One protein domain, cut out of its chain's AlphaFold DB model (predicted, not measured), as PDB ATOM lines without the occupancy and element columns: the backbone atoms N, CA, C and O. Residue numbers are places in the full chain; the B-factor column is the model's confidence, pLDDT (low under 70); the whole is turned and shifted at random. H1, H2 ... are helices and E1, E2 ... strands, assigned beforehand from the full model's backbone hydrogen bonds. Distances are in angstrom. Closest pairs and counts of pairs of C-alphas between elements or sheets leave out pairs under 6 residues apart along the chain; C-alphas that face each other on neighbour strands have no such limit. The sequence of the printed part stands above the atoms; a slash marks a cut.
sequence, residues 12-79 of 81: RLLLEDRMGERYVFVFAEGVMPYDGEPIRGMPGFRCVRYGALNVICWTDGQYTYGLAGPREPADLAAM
ATOM      1  N   ARG A  12     -39.399   5.978 -43.291       60.16
ATOM      2  CA  ARG A  12     -38.447   5.818 -42.183       60.16
ATOM      3  C   ARG A  12     -38.499   7.043 -41.284       60.16
ATOM      4  O   ARG A  12     -38.382   8.167 -41.768       60.16
ATOM      5  N   LEU A  13     -38.628   6.815 -39.987       66.38
ATOM      6  CA  LEU A  13     -38.448   7.816 -38.952       66.38
ATOM      7  C   LEU A  13     -37.111   7.547 -38.267       66.38
ATOM      8  O   LEU A  13     -36.870   6.453 -37.759       66.38
ATOM      9  N   LEU A  14     -36.221   8.533 -38.318       62.53
ATOM     10  CA  LEU A  14     -34.973   8.525 -37.567       62.53
ATOM     11  C   LEU A  14     -35.251   9.199 -36.233       62.53
ATOM     12  O   LEU A  14     -35.684  10.346 -36.196       62.53
ATOM     13  N   LEU A  15     -35.035   8.460 -35.162       66.75
ATOM     14  CA  LEU A  15     -35.318   8.868 -33.800       66.75
ATOM     15  C   LEU A  15     -33.981   8.875 -33.063       66.75
ATOM     16  O   LEU A  15     -33.232   7.909 -33.170       66.75
ATOM     17  N   GLU A  16     -33.664   9.937 -32.340       61.47
ATOM     18  CA  GLU A  16     -32.467  10.003 -31.498       61.47
ATOM     19  C   GLU A  16     -32.922  10.212 -30.053       61.47
ATOM     20  O   GLU A  16     -33.781  11.057 -29.790       61.47
ATOM     21  N   ASP A  17     -32.421   9.398 -29.127       64.31
ATOM     22  CA  ASP A  17     -32.736   9.554 -27.710       64.31
ATOM     23  C   ASP A  17     -31.797  10.558 -27.014       64.31
ATOM     24  O   ASP A  17     -30.858  11.099 -27.596       64.31
ATOM     25  N   ARG A  18     -32.036  10.818 -25.721       52.19
ATOM     26  CA  ARG A  18     -31.217  11.756 -24.927       52.19
ATOM     27  C   ARG A  18     -29.780  11.282 -24.676       52.19
ATOM     28  O   ARG A  18     -28.970  12.082 -24.219       52.19
ATOM     29  N   MET A  19     -29.483  10.005 -24.902       76.06
ATOM     30  CA  MET A  19     -28.136   9.438 -24.805       76.06
ATOM     31  C   MET A  19     -27.405   9.470 -26.156       76.06
ATOM     32  O   MET A  19     -26.233   9.104 -26.220       76.06
ATOM     33  N   GLY A  20     -28.068   9.952 -27.214       66.88
ATOM     34  CA  GLY A  20     -27.547   9.978 -28.577       66.88
ATOM     35  C   GLY A  20     -27.703   8.642 -29.306       66.88
ATOM     36  O   GLY A  20     -27.129   8.470 -30.384       66.88
ATOM     37  N   GLU A  21     -28.449   7.683 -28.747       74.06
ATOM     38  CA  GLU A  21     -28.742   6.436 -29.444       74.06
ATOM     39  C   GLU A  21     -29.780   6.673 -30.538       74.06
ATOM     40  O   GLU A  21     -30.787   7.358 -30.346       74.06
ATOM     41  N   ARG A  22     -29.526   6.088 -31.710       69.62
ATOM     42  CA  ARG A  22     -30.355   6.267 -32.902       69.62
ATOM     43  C   ARG A  22     -31.207   5.039 -33.161       69.62
ATOM     44  O   ARG A  22     -30.690   3.937 -33.332       69.62
ATOM     45  N   TYR A  23     -32.502   5.264 -33.305       64.44
ATOM     46  CA  TYR A  23     -33.498   4.264 -33.635       64.44
ATOM     47  C   TYR A  23     -34.074   4.561 -35.017       64.44
ATOM     48  O   TYR A  23     -34.344   5.708 -35.376       64.44
ATOM     49  N   VAL A  24     -34.263   3.510 -35.809       66.19
ATOM     50  CA  VAL A  24     -34.926   3.605 -37.109       66.19
ATOM     51  C   VAL A  24     -36.291   2.957 -36.971       66.19
ATOM     52  O   VAL A  24     -36.389   1.740 -36.823       66.19
ATOM     53  N   PHE A  25     -37.343   3.763 -37.032       66.62
ATOM     54  CA  PHE A  25     -38.705   3.262 -37.116       66.62
ATOM     55  C   PHE A  25     -39.116   3.174 -38.583       66.62
ATOM     56  O   PHE A  25     -39.231   4.190 -39.266       66.62
ATOM     57  N   VAL A  26     -39.304   1.953 -39.081       64.56
ATOM     58  CA  VAL A  26     -39.784   1.710 -40.445       64.56
ATOM     59  C   VAL A  26     -41.259   1.359 -40.366       64.56
ATOM     60  O   VAL A  26     -41.627   0.404 -39.687       64.56
ATOM     61  N   PHE A  27     -42.095   2.118 -41.066       67.50
ATOM     62  CA  PHE A  27     -43.523   1.839 -41.166       67.50
ATOM     63  C   PHE A  27     -43.899   1.526 -42.611       67.50
ATOM     64  O   PHE A  27     -43.372   2.117 -43.558       67.50
ATOM     65  N   ALA A  28     -44.787   0.543 -42.757       55.88
ATOM     66  CA  ALA A  28     -45.366   0.161 -44.034       55.88
ATOM     67  C   ALA A  28     -46.514   1.108 -44.412       55.88
ATOM     68  O   ALA A  28     -47.079   1.807 -43.568       55.88
ATOM     69  N   GLU A  29     -46.862   1.099 -45.694       54.91
ATOM     70  CA  GLU A  29     -47.976   1.861 -46.249       54.91
ATOM     71  C   GLU A  29     -49.283   1.567 -45.481       54.91
ATOM     72  O   GLU A  29     -49.621   0.410 -45.226       54.91
ATOM     73  N   GLY A  30     -50.002   2.619 -45.074       51.75
ATOM     74  CA  GLY A  30     -51.267   2.512 -44.332       51.75
ATOM     75  C   GLY A  30     -51.159   2.461 -42.802       51.75
ATOM     76  O   GLY A  30     -52.193   2.440 -42.146       51.75
ATOM     77  N   VAL A  31     -49.946   2.475 -42.231       55.00
ATOM     78  CA  VAL A  31     -49.715   2.816 -40.813       55.00
ATOM     79  C   VAL A  31     -48.963   4.135 -40.800       55.00
ATOM     80  O   VAL A  31     -47.737   4.186 -40.703       55.00
ATOM     81  N   MET A  32     -49.697   5.221 -41.010       57.69
ATOM     82  CA  MET A  32     -49.100   6.545 -41.009       57.69
ATOM     83  C   MET A  32     -48.982   7.070 -39.574       57.69
ATOM     84  O   MET A  32     -49.799   6.737 -38.718       57.69
ATOM     85  N   PRO A  33     -48.035   7.983 -39.288       59.53
ATOM     86  CA  PRO A  33     -48.012   8.724 -38.022       59.53
ATOM     87  C   PRO A  33     -49.336   9.465 -37.728       59.53
ATOM     88  O   PRO A  33     -49.595   9.846 -36.588       59.53
ATOM     89  N   TYR A  34     -50.201   9.626 -38.736       59.88
ATOM     90  CA  TYR A  34     -51.560  10.157 -38.618       59.88
ATOM     91  C   TYR A  34     -52.574   9.192 -37.983       59.88
ATOM     92  O   TYR A  34     -53.575   9.666 -37.450       59.88
ATOM     93  N   ASP A  35     -52.306   7.884 -37.974       67.94
ATOM     94  CA  ASP A  35     -53.161   6.871 -37.335       67.94
ATOM     95  C   ASP A  35     -52.908   6.760 -35.822       67.94
ATOM     96  O   ASP A  35     -53.623   6.060 -35.108       67.94
ATOM     97  N   GLY A  36     -51.897   7.473 -35.314       75.81
ATOM     98  CA  GLY A  36     -51.622   7.578 -33.886       75.81
ATOM     99  C   GLY A  36     -52.705   8.342 -33.117       75.81
ATOM    100  O   GLY A  36     -53.363   9.250 -33.644       75.81
ATOM    101  N   GLU A  37     -52.846   8.002 -31.836       85.25
ATOM    102  CA  GLU A  37     -53.763   8.662 -30.908       85.25
ATOM    103  C   GLU A  37     -53.319  10.119 -30.676       85.25
ATOM    104  O   GLU A  37     -52.134  10.362 -30.426       85.25
ATOM    105  N   PRO A  38     -54.226  11.110 -30.744       88.06
ATOM    106  CA  PRO A  38     -53.875  12.493 -30.437       88.06
ATOM    107  C   PRO A  38     -53.470  12.638 -28.966       88.06
ATOM    108  O   PRO A  38     -54.114  12.080 -28.074       88.06
ATOM    109  N   ILE A  39     -52.437  13.438 -28.698       87.62
ATOM    110  CA  ILE A  39     -51.987  13.709 -27.327       87.62
ATOM    111  C   ILE A  39     -52.806  14.868 -26.744       87.62
ATOM    112  O   ILE A  39     -52.859  15.969 -27.297       87.62
ATOM    113  N   ARG A  40     -53.474  14.632 -25.608       88.00
ATOM    114  CA  ARG A  40     -54.292  15.655 -24.939       88.00
ATOM    115  C   ARG A  40     -53.416  16.845 -24.533       88.00
ATOM    116  O   ARG A  40     -52.449  16.677 -23.806       88.00
ATOM    117  N   GLY A  41     -53.821  18.046 -24.947       85.88
ATOM    118  CA  GLY A  41     -53.124  19.293 -24.615       85.88
ATOM    119  C   GLY A  41     -52.003  19.675 -25.585       85.88
ATOM    120  O   GLY A  41     -51.478  20.771 -25.450       85.88
ATOM    121  N   MET A  42     -51.684  18.837 -26.582       84.06
ATOM    122  CA  MET A  42     -50.609  19.098 -27.550       84.06
ATOM    123  C   MET A  42     -51.107  18.920 -28.995       84.06
ATOM    124  O   MET A  42     -50.959  17.847 -29.586       84.06
ATOM    125  N   PRO A  43     -51.749  19.952 -29.577       84.31
ATOM    126  CA  PRO A  43     -52.272  19.897 -30.939       84.31
ATOM    127  C   PRO A  43     -51.175  19.585 -31.966       84.31
ATOM    128  O   PRO A  43     -50.091  20.152 -31.913       84.31
ATOM    129  N   GLY A  44     -51.464  18.694 -32.917       80.75
ATOM    130  CA  GLY A  44     -50.516  18.305 -33.971       80.75
ATOM    131  C   GLY A  44     -49.575  17.153 -33.602       80.75
ATOM    132  O   GLY A  44     -48.990  16.554 -34.503       80.75
ATOM    133  N   PHE A  45     -49.497  16.779 -32.320       85.94
ATOM    134  CA  PHE A  45     -48.762  15.599 -31.870       85.94
ATOM    135  C   PHE A  45     -49.662  14.362 -31.840       85.94
ATOM    136  O   PHE A  45     -50.804  14.395 -31.363       85.94
ATOM    137  N   ARG A  46     -49.123  13.242 -32.322       86.12
ATOM    138  CA  ARG A  46     -49.783  11.933 -32.320       86.12
ATOM    139  C   ARG A  46     -48.865  10.873 -31.748       86.12
ATOM    140  O   ARG A  46     -47.664  10.922 -31.976       86.12
ATOM    141  N   CYS A  47     -49.433   9.912 -31.032       85.38
ATOM    142  CA  CYS A  47     -48.706   8.815 -30.418       85.38
ATOM    143  C   CYS A  47     -49.072   7.480 -31.069       85.38
ATOM    144  O   CYS A  47     -50.240   7.094 -31.110       85.38
ATOM    145  N   VAL A  48     -48.063   6.739 -31.511       84.44
ATOM    146  CA  VAL A  48     -48.178   5.352 -31.965       84.44
ATOM    147  C   VAL A  48     -47.535   4.450 -30.915       84.44
ATOM    148  O   VAL A  48     -46.401   4.682 -30.497       84.44
ATOM    149  N   ARG A  49     -48.255   3.411 -30.482       80.62
ATOM    150  CA  ARG A  49     -47.713   2.385 -29.580       80.62
ATOM    151  C   ARG A  49     -47.077   1.273 -30.406       80.62
ATOM    152  O   ARG A  49     -47.755   0.661 -31.229       80.62
ATOM    153  N   TYR A  50     -45.798   0.991 -30.171       73.12
ATOM    154  CA  TYR A  50     -45.075  -0.087 -30.842       73.12
ATOM    155  C   TYR A  50     -44.329  -0.951 -29.825       73.12
ATOM    156  O   TYR A  50     -43.250  -0.604 -29.341       73.12
ATOM    157  N   GLY A  51     -44.926  -2.091 -29.475       79.44
ATOM    158  CA  GLY A  51     -44.420  -2.932 -28.393       79.44
ATOM    159  C   GLY A  51     -44.401  -2.168 -27.066       79.44
ATOM    160  O   GLY A  51     -45.437  -1.687 -26.619       79.44
ATOM    161  N   ALA A  52     -43.220  -2.055 -26.453       79.69
ATOM    162  CA  ALA A  52     -43.006  -1.321 -25.200       79.69
ATOM    163  C   ALA A  52     -42.636   0.164 -25.400       79.69
ATOM    164  O   ALA A  52     -42.339   0.855 -24.428       79.69
ATOM    165  N   LEU A  53     -42.606   0.648 -26.645       78.56
ATOM    166  CA  LEU A  53     -42.240   2.023 -26.969       78.56
ATOM    167  C   LEU A  53     -43.476   2.844 -27.325       78.56
ATOM    168  O   LEU A  53     -44.338   2.405 -28.091       78.56
ATOM    169  N   ASN A  54     -43.509   4.072 -26.819       83.88
ATOM    170  CA  ASN A  54     -44.355   5.127 -27.354       83.88
ATOM    171  C   ASN A  54     -43.537   5.912 -28.378       83.88
ATOM    172  O   ASN A  54     -42.405   6.305 -28.099       83.88
ATOM    173  N   VAL A  55     -44.108   6.126 -29.560       82.50
ATOM    174  CA  VAL A  55     -43.524   6.940 -30.626       82.50
ATOM    175  C   VAL A  55     -44.423   8.148 -30.816       82.50
ATOM    176  O   VAL A  55     -45.558   8.005 -31.268       82.50
ATOM    177  N   ILE A  56     -43.936   9.331 -30.455       84.25
ATOM    178  CA  ILE A  56     -44.621  10.579 -30.772       84.25
ATOM    179  C   ILE A  56     -44.168  11.066 -32.143       84.25
ATOM    180  O   ILE A  56     -42.982  11.017 -32.461       84.25
ATOM    181  N   CYS A  57     -45.111  11.544 -32.940       83.25
ATOM    182  CA  CYS A  57     -44.872  12.087 -34.266       83.25
ATOM    183  C   CYS A  57     -45.586  13.432 -34.402       83.25
ATOM    184  O   CYS A  57     -46.705  13.597 -33.907       83.25
ATOM    185  N   TRP A  58     -44.963  14.376 -35.101       81.69
ATOM    186  CA  TRP A  58     -45.563  15.666 -35.453       81.69
ATOM    187  C   TRP A  58     -45.063  16.126 -36.823       81.69
ATOM    188  O   TRP A  58     -44.098  15.584 -37.361       81.69
ATOM    189  N   THR A  59     -45.732  17.115 -37.410       77.81
ATOM    190  CA  THR A  59     -45.349  17.691 -38.704       77.81
ATOM    191  C   THR A  59     -45.424  19.211 -38.662       77.81
ATOM    192  O   THR A  59     -46.298  19.772 -38.004       77.81
ATOM    193  N   ASP A  60     -44.515  19.870 -39.378       76.94
ATOM    194  CA  ASP A  60     -44.566  21.312 -39.657       76.94
ATOM    195  C   ASP A  60     -45.313  21.637 -40.971       76.94
ATOM    196  O   ASP A  60     -45.364  22.792 -41.390       76.94
ATOM    197  N   GLY A  61     -45.901  20.628 -41.627       71.62
ATOM    198  CA  GLY A  61     -46.554  20.738 -42.934       71.62
ATOM    199  C   GLY A  61     -45.644  20.418 -44.125       71.62
ATOM    200  O   GLY A  61     -46.155  20.195 -45.222       71.62
ATOM    201  N   GLN A  62     -44.326  20.344 -43.923       71.31
ATOM    202  CA  GLN A  62     -43.343  19.992 -44.951       71.31
ATOM    203  C   GLN A  62     -42.604  18.689 -44.620       71.31
ATOM    204  O   GLN A  62     -42.338  17.881 -45.510       71.31
ATOM    205  N   TYR A  63     -42.304  18.467 -43.342       62.97
ATOM    206  CA  TYR A  63     -41.591  17.304 -42.833       62.97
ATOM    207  C   TYR A  63     -42.330  16.671 -41.658       62.97
ATOM    208  O   TYR A  63     -43.099  17.322 -40.947       62.97
ATOM    209  N   THR A  64     -42.077  15.380 -41.451       70.44
ATOM    210  CA  THR A  64     -42.558  14.634 -40.288       70.44
ATOM    211  C   THR A  64     -41.381  14.295 -39.395       70.44
ATOM    212  O   THR A  64     -40.365  13.771 -39.850       70.44
ATOM    213  N   TYR A  65     -41.562  14.559 -38.114       74.75
ATOM    214  CA  TYR A  65     -40.591  14.344 -37.061       74.75
ATOM    215  C   TYR A  65     -41.158  13.365 -36.047       74.75
ATOM    216  O   TYR A  65     -42.368  13.122 -36.006       74.75
ATOM    217  N   GLY A  66     -40.288  12.817 -35.207       78.44
ATOM    218  CA  GLY A  66     -40.742  12.001 -34.102       78.44
ATOM    219  C   GLY A  66     -39.665  11.719 -33.080       78.44
ATOM    220  O   GLY A  66     -38.478  11.958 -33.296       78.44
ATOM    221  N   LEU A  67     -40.124  11.200 -31.952       76.12
ATOM    222  CA  LEU A  67     -39.315  10.791 -30.818       76.12
ATOM    223  C   LEU A  67     -39.920   9.501 -30.263       76.12
ATOM    224  O   LEU A  67     -41.140   9.393 -30.149       76.12
ATOM    225  N   ALA A  68     -39.086   8.525 -29.911       80.50
ATOM    226  CA  ALA A  68     -39.554   7.301 -29.273       80.50
ATOM    227  C   ALA A  68     -38.901   7.087 -27.919       80.50
ATOM    228  O   ALA A  68     -37.757   7.473 -27.688       80.50
ATOM    229  N   GLY A  69     -39.627   6.414 -27.036       78.25
ATOM    230  CA  GLY A  69     -39.072   5.932 -25.787       78.25
ATOM    231  C   GLY A  69     -40.077   5.127 -24.971       78.25
ATOM    232  O   GLY A  69     -41.273   5.131 -25.266       78.25
ATOM    233  N   PRO A  70     -39.615   4.460 -23.905       83.19
ATOM    234  CA  PRO A  70     -40.465   3.692 -22.994       83.19
ATOM    235  C   PRO A  70     -41.208   4.587 -21.979       83.19
ATOM    236  O   PRO A  70     -41.498   4.158 -20.867       83.19
ATOM    237  N   ARG A  71     -41.445   5.862 -22.313       83.12
ATOM    238  CA  ARG A  71     -42.058   6.869 -21.428       83.12
ATOM    239  C   ARG A  71     -43.501   7.125 -21.821       83.12
ATOM    240  O   ARG A  71     -43.877   6.837 -22.955       83.12
ATOM    241  N   GLU A  72     -44.280   7.713 -20.918       88.12
ATOM    242  CA  GLU A  72     -45.632   8.158 -21.247       88.12
ATOM    243  C   GLU A  72     -45.610   9.200 -22.382       88.12
ATOM    244  O   GLU A  72     -44.668   9.995 -22.476       88.12
ATOM    245  N   PRO A  73     -46.640   9.246 -23.247       84.94
ATOM    246  CA  PRO A  73     -46.665  10.166 -24.386       84.94
ATOM    247  C   PRO A  73     -46.510  11.640 -23.989       84.94
ATOM    248  O   PRO A  73     -45.844  12.393 -24.694       84.94
ATOM    249  N   ALA A  74     -47.083  12.043 -22.850       84.50
ATOM    250  CA  ALA A  74     -46.965  13.406 -22.332       84.50
ATOM    251  C   ALA A  74     -45.517  13.757 -21.944       84.50
ATOM    252  O   ALA A  74     -45.058  14.860 -22.231       84.50
ATOM    253  N   ASP A  75     -44.776  12.805 -21.365       85.12
ATOM    254  CA  ASP A  75     -43.378  13.008 -20.980       85.12
ATOM    255  C   ASP A  75     -42.466  13.132 -22.200       85.12
ATOM    256  O   ASP A  75     -41.522  13.918 -22.178       85.12
ATOM    257  N   LEU A  76     -42.725  12.346 -23.254       78.69
ATOM    258  CA  LEU A  76     -41.996  12.442 -24.522       78.69
ATOM    259  C   LEU A  76     -42.273  13.773 -25.214       78.69
ATOM    260  O   LEU A  76     -41.355  14.393 -25.744       78.69
ATOM    261  N   ALA A  77     -43.525  14.220 -25.201       81.06
ATOM    262  CA  ALA A  77     -43.924  15.430 -25.898       81.06
ATOM    263  C   ALA A  77     -43.377  16.695 -25.211       81.06
ATOM    264  O   ALA A  77     -42.886  17.588 -25.894       81.06
ATOM    265  N   ALA A  78     -43.290  16.704 -23.876       81.75
ATOM    266  CA  ALA A  78     -42.590  17.744 -23.116       81.75
ATOM    267  C   ALA A  78     -41.069  17.816 -23.383       81.75
ATOM    268  O   ALA A  78     -40.402  18.712 -22.880       81.75
ATOM    269  N   MET A  79     -40.479  16.863 -24.120       79.00
ATOM    270  CA  MET A  79     -39.063  16.926 -24.516       79.00
ATOM    271  C   MET A  79     -38.826  17.680 -25.824       79.00
ATOM    272  O   MET A  79     -37.667  17.842 -26.206       79.00
TER     273      MET A  79
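Overview. This is residues 12 to 79 of the 81 residues of an uncharacterized protein of Armatimonadetes bacterium (UniProt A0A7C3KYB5). A small, twisted three-stranded sheet, E3 E4 E5, has the hairpin E1 E2 crossed over part of one face and the short helix H1 on the other, a loose sandwich whose sheets are only partly face to face. A long loop, residues 28 to 45, leads from the hairpin to the E3 edge. The printed part has 68 residues, with five named strands and one named helix in the order E1 E2 E3 E4 E5 H1; of the 34 residues in named elements 29 are in strands, so the class is mostly strand, and both sheets are antiparallel. It is compact, with a radius of gyration of the C-alphas of 11.2 A and spans of 28 by 27 by 24 A.

Along the chain. E1 is residues 12 to 16, 12.9 A long, from C-alpha 12 at (-38.447, 5.818, -42.183). E2 is residues 22 to 27, 16.2 A, and E3 residues 46 to 50, 13.0 A. E4 is residues 53 to 59, 19.8 A, and E5 residues 64 to 69, 17.3 A. H1, residues 73 to 77, 6.1 A, ends at C-alpha 77 at (-43.924, 15.430, -25.898).

Arrangement. The hairpin E1 and E2 has N 13 and O 25 2.8 A apart. E3, E4 and E5 form a meander, each strand the antiparallel neighbour of the one before, with N 48 and O 55 2.8 A apart and N 56 and O 67 2.8 A apart. The two sheets' strands stand at 72 degrees; the closest C-alphas of E1 and E5, Leu 15 and Leu 67, are 5.3 A apart. H1 is on the sheet E3 E4 E5 at a height of 8.3 A; its O i to N i+4 pair is within hydrogen-bond range.

Size, cuts and confidence. The printed part has no cut. E2 to E3 is the long link. Mean pLDDT of the printed part is 74.6; 23 residues are under 70, among them 22 to 35.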